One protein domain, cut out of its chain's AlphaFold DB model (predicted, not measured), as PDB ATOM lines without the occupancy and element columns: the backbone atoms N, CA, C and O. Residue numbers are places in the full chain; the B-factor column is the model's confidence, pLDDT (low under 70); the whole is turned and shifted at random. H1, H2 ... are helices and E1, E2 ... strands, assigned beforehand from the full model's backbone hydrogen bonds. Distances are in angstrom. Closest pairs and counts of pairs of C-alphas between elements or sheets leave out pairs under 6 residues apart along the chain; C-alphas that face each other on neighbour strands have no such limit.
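This is residues 22 to 79 of the 463 residues of the protein "Ricin B-type lectin domain-containing protein" of Fistulifera solaris (UniProt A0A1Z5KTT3). With little regular structure, this is a small knot of loops round one short pair of antiparallel strands, E1 and E2, with the one-turn helix H1 at the end far from Glu 45. Long loops, residues 22 to 46 and 51 to 64, make most of it. The printed part has 58 residues, only 12 in named elements, in the order E1, H1, E2; the class is mixed, helices and strands. It is compact, with a radius of gyration of the C-alphas of 10.2 A and spans of 28 by 27 by 16 A.

Start at C-alpha 22, (-145.668, 1.740, -36.223), and pass the loop to E1, residues 47 to 50, 9.1 A long. H1 is residues 65 to 68, 5.0 A. E2, residues 74 to 77, runs 10.0 A to C-alpha 77 at (-152.357, -10.521, -38.140).

Look at E1 and E2: they are antiparallel neighbours, with 136 degrees between their N-to-C directions. N 48 and O 76, 2.8 A apart, are within hydrogen-bond range, as are N 50 and O 74, at 2.9 A. H1 is too short for an O i to N i+4 pair, and its one O i to N i+3 pair is not within range.

The C-alphas farthest apart, of Glu 45 and Asn 65, are 28.4 A apart. The printed part has no cut. The link E1 to H1 is long, 14 residues; H1 to E2 is tight. Mean pLDDT of the printed part is 77.7; residues 22 to 29, 39 to 41 and 79 are under 70.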
ATOM      1  N   VAL A  22    -145.392   2.115 -37.604       66.69
ATOM      2  CA  VAL A  22    -145.668   1.740 -36.223       66.69
ATOM      3  C   VAL A  22    -145.903   2.967 -35.330       66.69
ATOM      4  O   VAL A  22    -145.205   3.973 -35.465       66.69
ATOM      5  N   VAL A  23    -146.864   2.875 -34.400       63.00
ATOM      6  CA  VAL A  23    -147.206   3.921 -33.414       63.00
ATOM      7  C   VAL A  23    -147.377   3.293 -32.025       63.00
ATOM      8  O   VAL A  23    -147.989   2.232 -31.915       63.00
ATOM      9  N   ILE A  24    -146.870   3.953 -30.975       56.69
ATOM     10  CA  ILE A  24    -147.153   3.614 -29.569       56.69
ATOM     11  C   ILE A  24    -148.271   4.549 -29.073       56.69
ATOM     12  O   ILE A  24    -148.031   5.759 -28.955       56.69
ATOM     13  N   PRO A  25    -149.503   4.059 -28.854       52.81
ATOM     14  CA  PRO A  25    -150.584   4.878 -28.313       52.81
ATOM     15  C   PRO A  25    -150.419   5.104 -26.799       52.81
ATOM     16  O   PRO A  25    -149.810   4.308 -26.100       52.81
ATOM     17  N   ARG A  26    -150.960   6.217 -26.284       51.06
ATOM     18  CA  ARG A  26    -150.902   6.604 -24.856       51.06
ATOM     19  C   ARG A  26    -152.208   6.291 -24.092       51.06
ATOM     20  O   ARG A  26    -152.576   7.064 -23.212       51.06
ATOM     21  N   SER A  27    -152.972   5.269 -24.489       47.00
ATOM     22  CA  SER A  27    -154.380   5.088 -24.078       47.00
ATOM     23  C   SER A  27    -154.798   3.611 -23.997       47.00
ATOM     24  O   SER A  27    -154.281   2.802 -24.764       47.00
ATOM     25  N   ARG A  28    -155.761   3.303 -23.103       51.31
ATOM     26  CA  ARG A  28    -156.471   2.016 -22.882       51.31
ATOM     27  C   ARG A  28    -157.332   1.584 -24.095       51.31
ATOM     28  O   ARG A  28    -158.486   1.195 -23.933       51.31
ATOM     29  N   ASP A  29    -156.814   1.698 -25.314       61.25
ATOM     30  CA  ASP A  29    -157.544   1.392 -26.547       61.25
ATOM     31  C   ASP A  29    -157.169   0.013 -27.104       61.25
ATOM     32  O   ASP A  29    -156.015  -0.405 -27.039       61.25
ATOM     33  N   VAL A  30    -158.143  -0.661 -27.723       73.81
ATOM     34  CA  VAL A  30    -157.918  -1.887 -28.502       73.81
ATOM     35  C   VAL A  30    -156.951  -1.583 -29.657       73.81
ATOM     36  O   VAL A  30    -157.248  -0.787 -30.554       73.81
ATOM     37  N   LEU A  31    -155.783  -2.218 -29.631       80.62
ATOM     38  CA  LEU A  31    -154.643  -1.953 -30.497       80.62
ATOM     39  C   LEU A  31    -154.849  -2.517 -31.907       80.62
ATOM     40  O   LEU A  31    -155.163  -3.688 -32.129       80.62
ATOM     41  N   SER A  32    -154.627  -1.663 -32.900       83.44
ATOM     42  CA  SER A  32    -154.665  -2.002 -34.323       83.44
ATOM     43  C   SER A  32    -153.349  -2.628 -34.802       83.44
ATOM     44  O   SER A  32    -152.320  -2.592 -34.130       83.44
ATOM     45  N   ARG A  33    -153.346  -3.185 -36.018       86.69
ATOM     46  CA  ARG A  33    -152.155  -3.806 -36.616       86.69
ATOM     47  C   ARG A  33    -150.957  -2.846 -36.629       86.69
ATOM     48  O   ARG A  33    -151.089  -1.694 -37.037       86.69
ATOM     49  N   CYS A  34    -149.787  -3.358 -36.251       88.31
ATOM     50  CA  CYS A  34    -148.537  -2.610 -36.103       88.31
ATOM     51  C   CYS A  34    -148.565  -1.520 -35.017       88.31
ATOM     52  O   CYS A  34    -147.711  -0.635 -35.027       88.31
ATOM     53  N   GLN A  35    -149.506  -1.581 -34.072       84.44
ATOM     54  CA  GLN A  35    -149.437  -0.805 -32.834       84.44
ATOM     55  C   GLN A  35    -148.748  -1.613 -31.742       84.44
ATOM     56  O   GLN A  35    -148.892  -2.838 -31.679       84.44
ATOM     57  N   GLY A  36    -147.911  -0.908 -30.986       76.69
ATOM     58  CA  GLY A  36    -146.996  -1.490 -30.013       76.69
ATOM     59  C   GLY A  36    -147.529  -1.505 -28.599       76.69
ATOM     60  O   GLY A  36    -148.532  -0.860 -28.316       76.69
ATOM     61  N   ASP A  37    -146.778  -2.193 -27.746       73.50
ATOM     62  CA  ASP A  37    -147.031  -2.361 -26.315       73.50
ATOM     63  C   ASP A  37    -148.290  -3.182 -26.003       73.50
ATOM     64  O   ASP A  37    -148.966  -2.970 -25.003       73.50
ATOM     65  N   CYS A  38    -148.619  -4.126 -26.890       74.00
ATOM     66  CA  CYS A  38    -149.721  -5.050 -26.656       74.00
ATOM     67  C   CYS A  38    -149.391  -6.081 -25.571       74.00
ATOM     68  O   CYS A  38    -148.268  -6.578 -25.469       74.00
ATOM     69  N   MET A  39    -150.421  -6.486 -24.840       67.56
ATOM     70  CA  MET A  39    -150.518  -7.720 -24.072       67.56
ATOM     71  C   MET A  39    -151.460  -8.714 -24.775       67.56
ATOM     72  O   MET A  39    -152.045  -8.425 -25.822       67.56
ATOM     73  N   GLN A  40    -151.587  -9.924 -24.215       61.66
ATOM     74  CA  GLN A  40    -152.249 -11.099 -24.810       61.66
ATOM     75  C   GLN A  40    -153.636 -10.837 -25.439       61.66
ATOM     76  O   GLN A  40    -153.989 -11.537 -26.389       61.66
ATOM     77  N   PHE A  41    -154.387  -9.839 -24.957       65.69
ATOM     78  CA  PHE A  41    -155.744  -9.504 -25.415       65.69
ATOM     79  C   PHE A  41    -155.913  -8.053 -25.881       65.69
ATOM     80  O   PHE A  41    -157.029  -7.637 -26.178       65.69
ATOM     81  N   ASP A  42    -154.829  -7.285 -25.968       77.00
ATOM     82  CA  ASP A  42    -154.919  -5.851 -26.261       77.00
ATOM     83  C   ASP A  42    -155.187  -5.582 -27.743       77.00
ATOM     84  O   ASP A  42    -155.536  -4.469 -28.120       77.00
ATOM     85  N   CYS A  43    -155.018  -6.587 -28.601       83.81
ATOM     86  CA  CYS A  43    -155.171  -6.451 -30.040       83.81
ATOM     87  C   CYS A  43    -156.632  -6.559 -30.493       83.81
ATOM     88  O   CYS A  43    -157.418  -7.326 -29.942       83.81
ATOM     89  N   ALA A  44    -156.981  -5.820 -31.549       84.12
ATOM     90  CA  ALA A  44    -158.274  -5.943 -32.221       84.12
ATOM     91  C   ALA A  44    -158.546  -7.383 -32.688       84.12
ATOM     92  O   ALA A  44    -157.613  -8.162 -32.894       84.12
ATOM     93  N   GLU A  45    -159.825  -7.725 -32.881       80.31
ATOM     94  CA  GLU A  45    -160.238  -9.045 -33.372       80.31
ATOM     95  C   GLU A  45    -159.412  -9.469 -34.607       80.31
ATOM     96  O   GLU A  45    -159.108  -8.647 -35.474       80.31
ATOM     97  N   GLU A  46    -159.023 -10.750 -34.663       80.25
ATOM     98  CA  GLU A  46    -158.152 -11.356 -35.696       80.25
ATOM     99  C   GLU A  46    -156.664 -10.933 -35.678       80.25
ATOM    100  O   GLU A  46    -155.879 -11.339 -36.545       80.25
ATOM    101  N   LEU A  47    -156.234 -10.167 -34.671       85.81
ATOM    102  CA  LEU A  47    -154.828  -9.842 -34.430       85.81
ATOM    103  C   LEU A  47    -154.316 -10.537 -33.162       85.81
ATOM    104  O   LEU A  47    -155.032 -10.689 -32.178       85.81
ATOM    105  N   GLN A  48    -153.045 -10.931 -33.173       86.44
ATOM    106  CA  GLN A  48    -152.359 -11.493 -32.015       86.44
ATOM    107  C   GLN A  48    -151.200 -10.599 -31.604       86.44
ATOM    108  O   GLN A  48    -150.483 -10.044 -32.444       86.44
ATOM    109  N   CYS A  49    -150.991 -10.505 -30.295       84.69
ATOM    110  CA  CYS A  49    -149.831  -9.831 -29.765       84.69
ATOM    111  C   CYS A  49    -148.551 -10.638 -30.029       84.69
ATOM    112  O   CYS A  49    -148.397 -11.770 -29.563       84.69
ATOM    113  N   HIS A  50    -147.630 -10.053 -30.792       85.00
ATOM    114  CA  HIS A  50    -146.339 -10.641 -31.116       85.00
ATOM    115  C   HIS A  50    -145.265 -10.116 -30.165       85.00
ATOM    116  O   HIS A  50    -144.714  -9.029 -30.365       85.00
ATOM    117  N   VAL A  51    -144.982 -10.905 -29.131       82.44
ATOM    118  CA  VAL A  51    -143.882 -10.668 -28.190       82.44
ATOM    119  C   VAL A  51    -142.557 -11.009 -28.873       82.44
ATOM    120  O   VAL A  51    -142.433 -12.077 -29.473       82.44
ATOM    121  N   ARG A  52    -141.573 -10.109 -28.789       82.88
ATOM    122  CA  ARG A  52    -140.240 -10.275 -29.392       82.88
ATOM    123  C   ARG A  52    -139.152  -9.644 -28.519       82.88
ATOM    124  O   ARG A  52    -139.478  -8.926 -27.579       82.88
ATOM    125  N   GLN A  53    -137.879  -9.862 -28.847       78.25
ATOM    126  CA  GLN A  53    -136.751  -9.189 -28.195       78.25
ATOM    127  C   GLN A  53    -136.236  -7.998 -29.023       78.25
ATOM    128  O   GLN A  53    -136.537  -7.853 -30.211       78.25
ATOM    129  N   ALA A  54    -135.444  -7.126 -28.394       81.38
ATOM    130  CA  ALA A  54    -134.789  -6.015 -29.081       81.38
ATOM    131  C   ALA A  54    -133.895  -6.523 -30.227       81.38
ATOM    132  O   ALA A  54    -133.014  -7.357 -30.028       81.38
ATOM    133  N   GLY A  55    -134.107  -5.985 -31.426       78.50
ATOM    134  CA  GLY A  55    -133.436  -6.385 -32.664       78.50
ATOM    135  C   GLY A  55    -134.266  -7.307 -33.558       78.50
ATOM    136  O   GLY A  55    -133.997  -7.368 -34.760       78.50
ATOM    137  N   ASP A  56    -135.300  -7.957 -33.021       83.38
ATOM    138  CA  ASP A  56    -136.197  -8.803 -33.806       83.38
ATOM    139  C   ASP A  56    -137.136  -7.945 -34.669       83.38
ATOM    140  O   ASP A  56    -137.597  -6.871 -34.270       83.38
ATOM    141  N   PHE A  57    -137.444  -8.417 -35.878       84.38
ATOM    142  CA  PHE A  57    -138.382  -7.741 -36.775       84.38
ATOM    143  C   PHE A  57    -139.839  -8.070 -36.416       84.38
ATOM    144  O   PHE A  57    -140.131  -9.134 -35.881       84.38
ATOM    145  N   VAL A  58    -140.779  -7.184 -36.768       87.62
ATOM    146  CA  VAL A  58    -142.223  -7.428 -36.585       87.62
ATOM    147  C   VAL A  58    -142.855  -7.827 -37.924       87.62
ATOM    148  O   VAL A  58    -142.805  -7.037 -38.874       87.62
ATOM    149  N   PRO A  59    -143.474  -9.020 -38.034       84.94
ATOM    150  CA  PRO A  59    -144.082  -9.493 -39.274       84.94
ATOM    151  C   PRO A  59    -145.080  -8.499 -39.889       84.94
ATOM    152  O   PRO A  59    -146.143  -8.209 -39.342       84.94
ATOM    153  N   GLY A  60    -144.750  -7.991 -41.079       83.19
ATOM    154  CA  GLY A  60    -145.622  -7.091 -41.838       83.19
ATOM    155  C   GLY A  60    -145.724  -5.663 -41.291       83.19
ATOM    156  O   GLY A  60    -146.674  -4.973 -41.663       83.19
ATOM    157  N   CYS A  61    -144.774  -5.227 -40.458       85.25
ATOM    158  CA  CYS A  61    -144.663  -3.866 -39.927       85.25
ATOM    159  C   CYS A  61    -143.265  -3.286 -40.203       85.25
ATOM    160  O   CYS A  61    -142.287  -4.030 -40.273       85.25
ATOM    161  N   VAL A  62    -143.152  -1.959 -40.341       88.69
ATOM    162  CA  VAL A  62    -141.852  -1.270 -40.477       88.69
ATOM    163  C   VAL A  62    -141.538  -0.506 -39.195       88.69
ATOM    164  O   VAL A  62    -142.261   0.424 -38.836       88.69
ATOM    165  N   LEU A  63    -140.448  -0.886 -38.526       81.75
ATOM    166  CA  LEU A  63    -139.966  -0.237 -37.305       81.75
ATOM    167  C   LEU A  63    -138.934   0.852 -37.620       81.75
ATOM    168  O   LEU A  63    -138.136   0.726 -38.550       81.75
ATOM    169  N   THR A  64    -138.925   1.914 -36.812       84.56
ATOM    170  CA  THR A  64    -137.788   2.844 -36.746       84.56
ATOM    171  C   THR A  64    -136.608   2.166 -36.040       84.56
ATOM    172  O   THR A  64    -136.803   1.191 -35.321       84.56
ATOM    173  N   ASN A  65    -135.383   2.684 -36.188       80.06
ATOM    174  CA  ASN A  65    -134.215   2.125 -35.483       80.06
ATOM    175  C   ASN A  65    -134.386   2.122 -33.954       80.06
ATOM    176  O   ASN A  65    -133.926   1.198 -33.294       80.06
ATOM    177  N   GLU A  66    -135.065   3.132 -33.411       79.75
ATOM    178  CA  GLU A  66    -135.389   3.234 -31.985       79.75
ATOM    179  C   GLU A  66    -136.352   2.121 -31.547       79.75
ATOM    180  O   GLU A  66    -136.076   1.405 -30.591       79.75
ATOM    181  N   LEU A  67    -137.431   1.891 -32.304       78.12
ATOM    182  CA  LEU A  67    -138.401   0.833 -32.004       78.12
ATOM    183  C   LEU A  67    -137.859  -0.570 -32.294       78.12
ATOM    184  O   LEU A  67    -138.233  -1.528 -31.623       78.12
ATOM    185  N   LEU A  68    -136.950  -0.714 -33.256       83.31
ATOM    186  CA  LEU A  68    -136.264  -1.976 -33.511       83.31
ATOM    187  C   LEU A  68    -135.369  -2.372 -32.333       83.31
ATOM    188  O   LEU A  68    -135.261  -3.553 -32.035       83.31
ATOM    189  N   GLN A  69    -134.771  -1.400 -31.644       82.38
ATOM    190  CA  GLN A  69    -133.937  -1.624 -30.458       82.38
ATOM    191  C   GLN A  69    -134.738  -1.701 -29.148       82.38
ATOM    192  O   GLN A  69    -134.152  -1.938 -28.097       82.38
ATOM    193  N   SER A  70    -136.059  -1.523 -29.210       77.75
ATOM    194  CA  SER A  70    -136.970  -1.731 -28.081       77.75
ATOM    195  C   SER A  70    -137.486  -3.172 -28.021       77.75
ATOM    196  O   SER A  70    -137.513  -3.877 -29.031       77.75
ATOM    197  N   ASP A  71    -137.960  -3.572 -26.847       80.38
ATOM    198  CA  ASP A  71    -138.600  -4.852 -26.537       80.38
ATOM    199  C   ASP A  71    -140.140  -4.799 -26.595       80.38
ATOM    200  O   ASP A  71    -140.810  -5.752 -26.203       80.38
ATOM    201  N   TYR A  72    -140.721  -3.718 -27.131       79.75
ATOM    202  CA  TYR A  72    -142.173  -3.594 -27.290       79.75
ATOM    203  C   TYR A  72    -142.757  -4.759 -28.098       79.75
ATOM    204  O   TYR A  72    -142.247  -5.087 -29.169       79.75
ATOM    205  N   ALA A  73    -143.871  -5.339 -27.655       83.56
ATOM    206  CA  ALA A  73    -144.665  -6.277 -28.452       83.56
ATOM    207  C   ALA A  73    -145.601  -5.523 -29.413       83.56
ATOM    208  O   ALA A  73    -145.925  -4.369 -29.157       83.56
ATOM    209  N   PHE A  74    -146.021  -6.124 -30.533       88.88
ATOM    210  CA  PHE A  74    -146.906  -5.454 -31.506       88.88
ATOM    211  C   PHE A  74    -148.033  -6.361 -31.985       88.88
ATOM    212  O   PHE A  74    -147.833  -7.558 -32.181       88.88
ATOM    213  N   CYS A  75    -149.200  -5.779 -32.252       89.12
ATOM    214  CA  CYS A  75    -150.319  -6.513 -32.832       89.12
ATOM    215  C   CYS A  75    -150.047  -6.852 -34.301       89.12
ATOM    216  O   CYS A  75    -149.911  -5.963 -35.151       89.12
ATOM    217  N   VAL A  76    -149.997  -8.143 -34.619       89.81
ATOM    218  CA  VAL A  76    -149.825  -8.664 -35.983       89.81
ATOM    219  C   VAL A  76    -151.037  -9.497 -36.377       89.81
ATOM    220  O   VAL A  76    -151.770  -9.978 -35.521       89.81
ATOM    221  N   ALA A  77    -151.272  -9.662 -37.677       86.25
ATOM    222  CA  ALA A  77    -152.357 -10.521 -38.140       86.25
ATOM    223  C   ALA A  77    -152.094 -11.976 -37.732       86.25
ATOM    224  O   ALA A  77    -150.984 -12.475 -37.951       86.25
ATOM    225  N   VAL A  78    -153.111 -12.650 -37.189       79.19
ATOM    226  CA  VAL A  78    -153.076 -14.107 -37.038       79.19
ATOM    227  C   VAL A  78    -152.994 -14.667 -38.449       79.19
ATOM    228  O   VAL A  78    -153.867 -14.420 -39.284       79.19
ATOM    229  N   ARG A  79    -151.897 -15.350 -38.775       67.25
ATOM    230  CA  ARG A  79    -151.798 -16.034 -40.060       67.25
ATOM    231  C   ARG A  79    -152.836 -17.147 -39.998       67.25
ATOM    232  O   ARG A  79    -152.628 -18.104 -39.265       67.25
TER     233      ARG A  79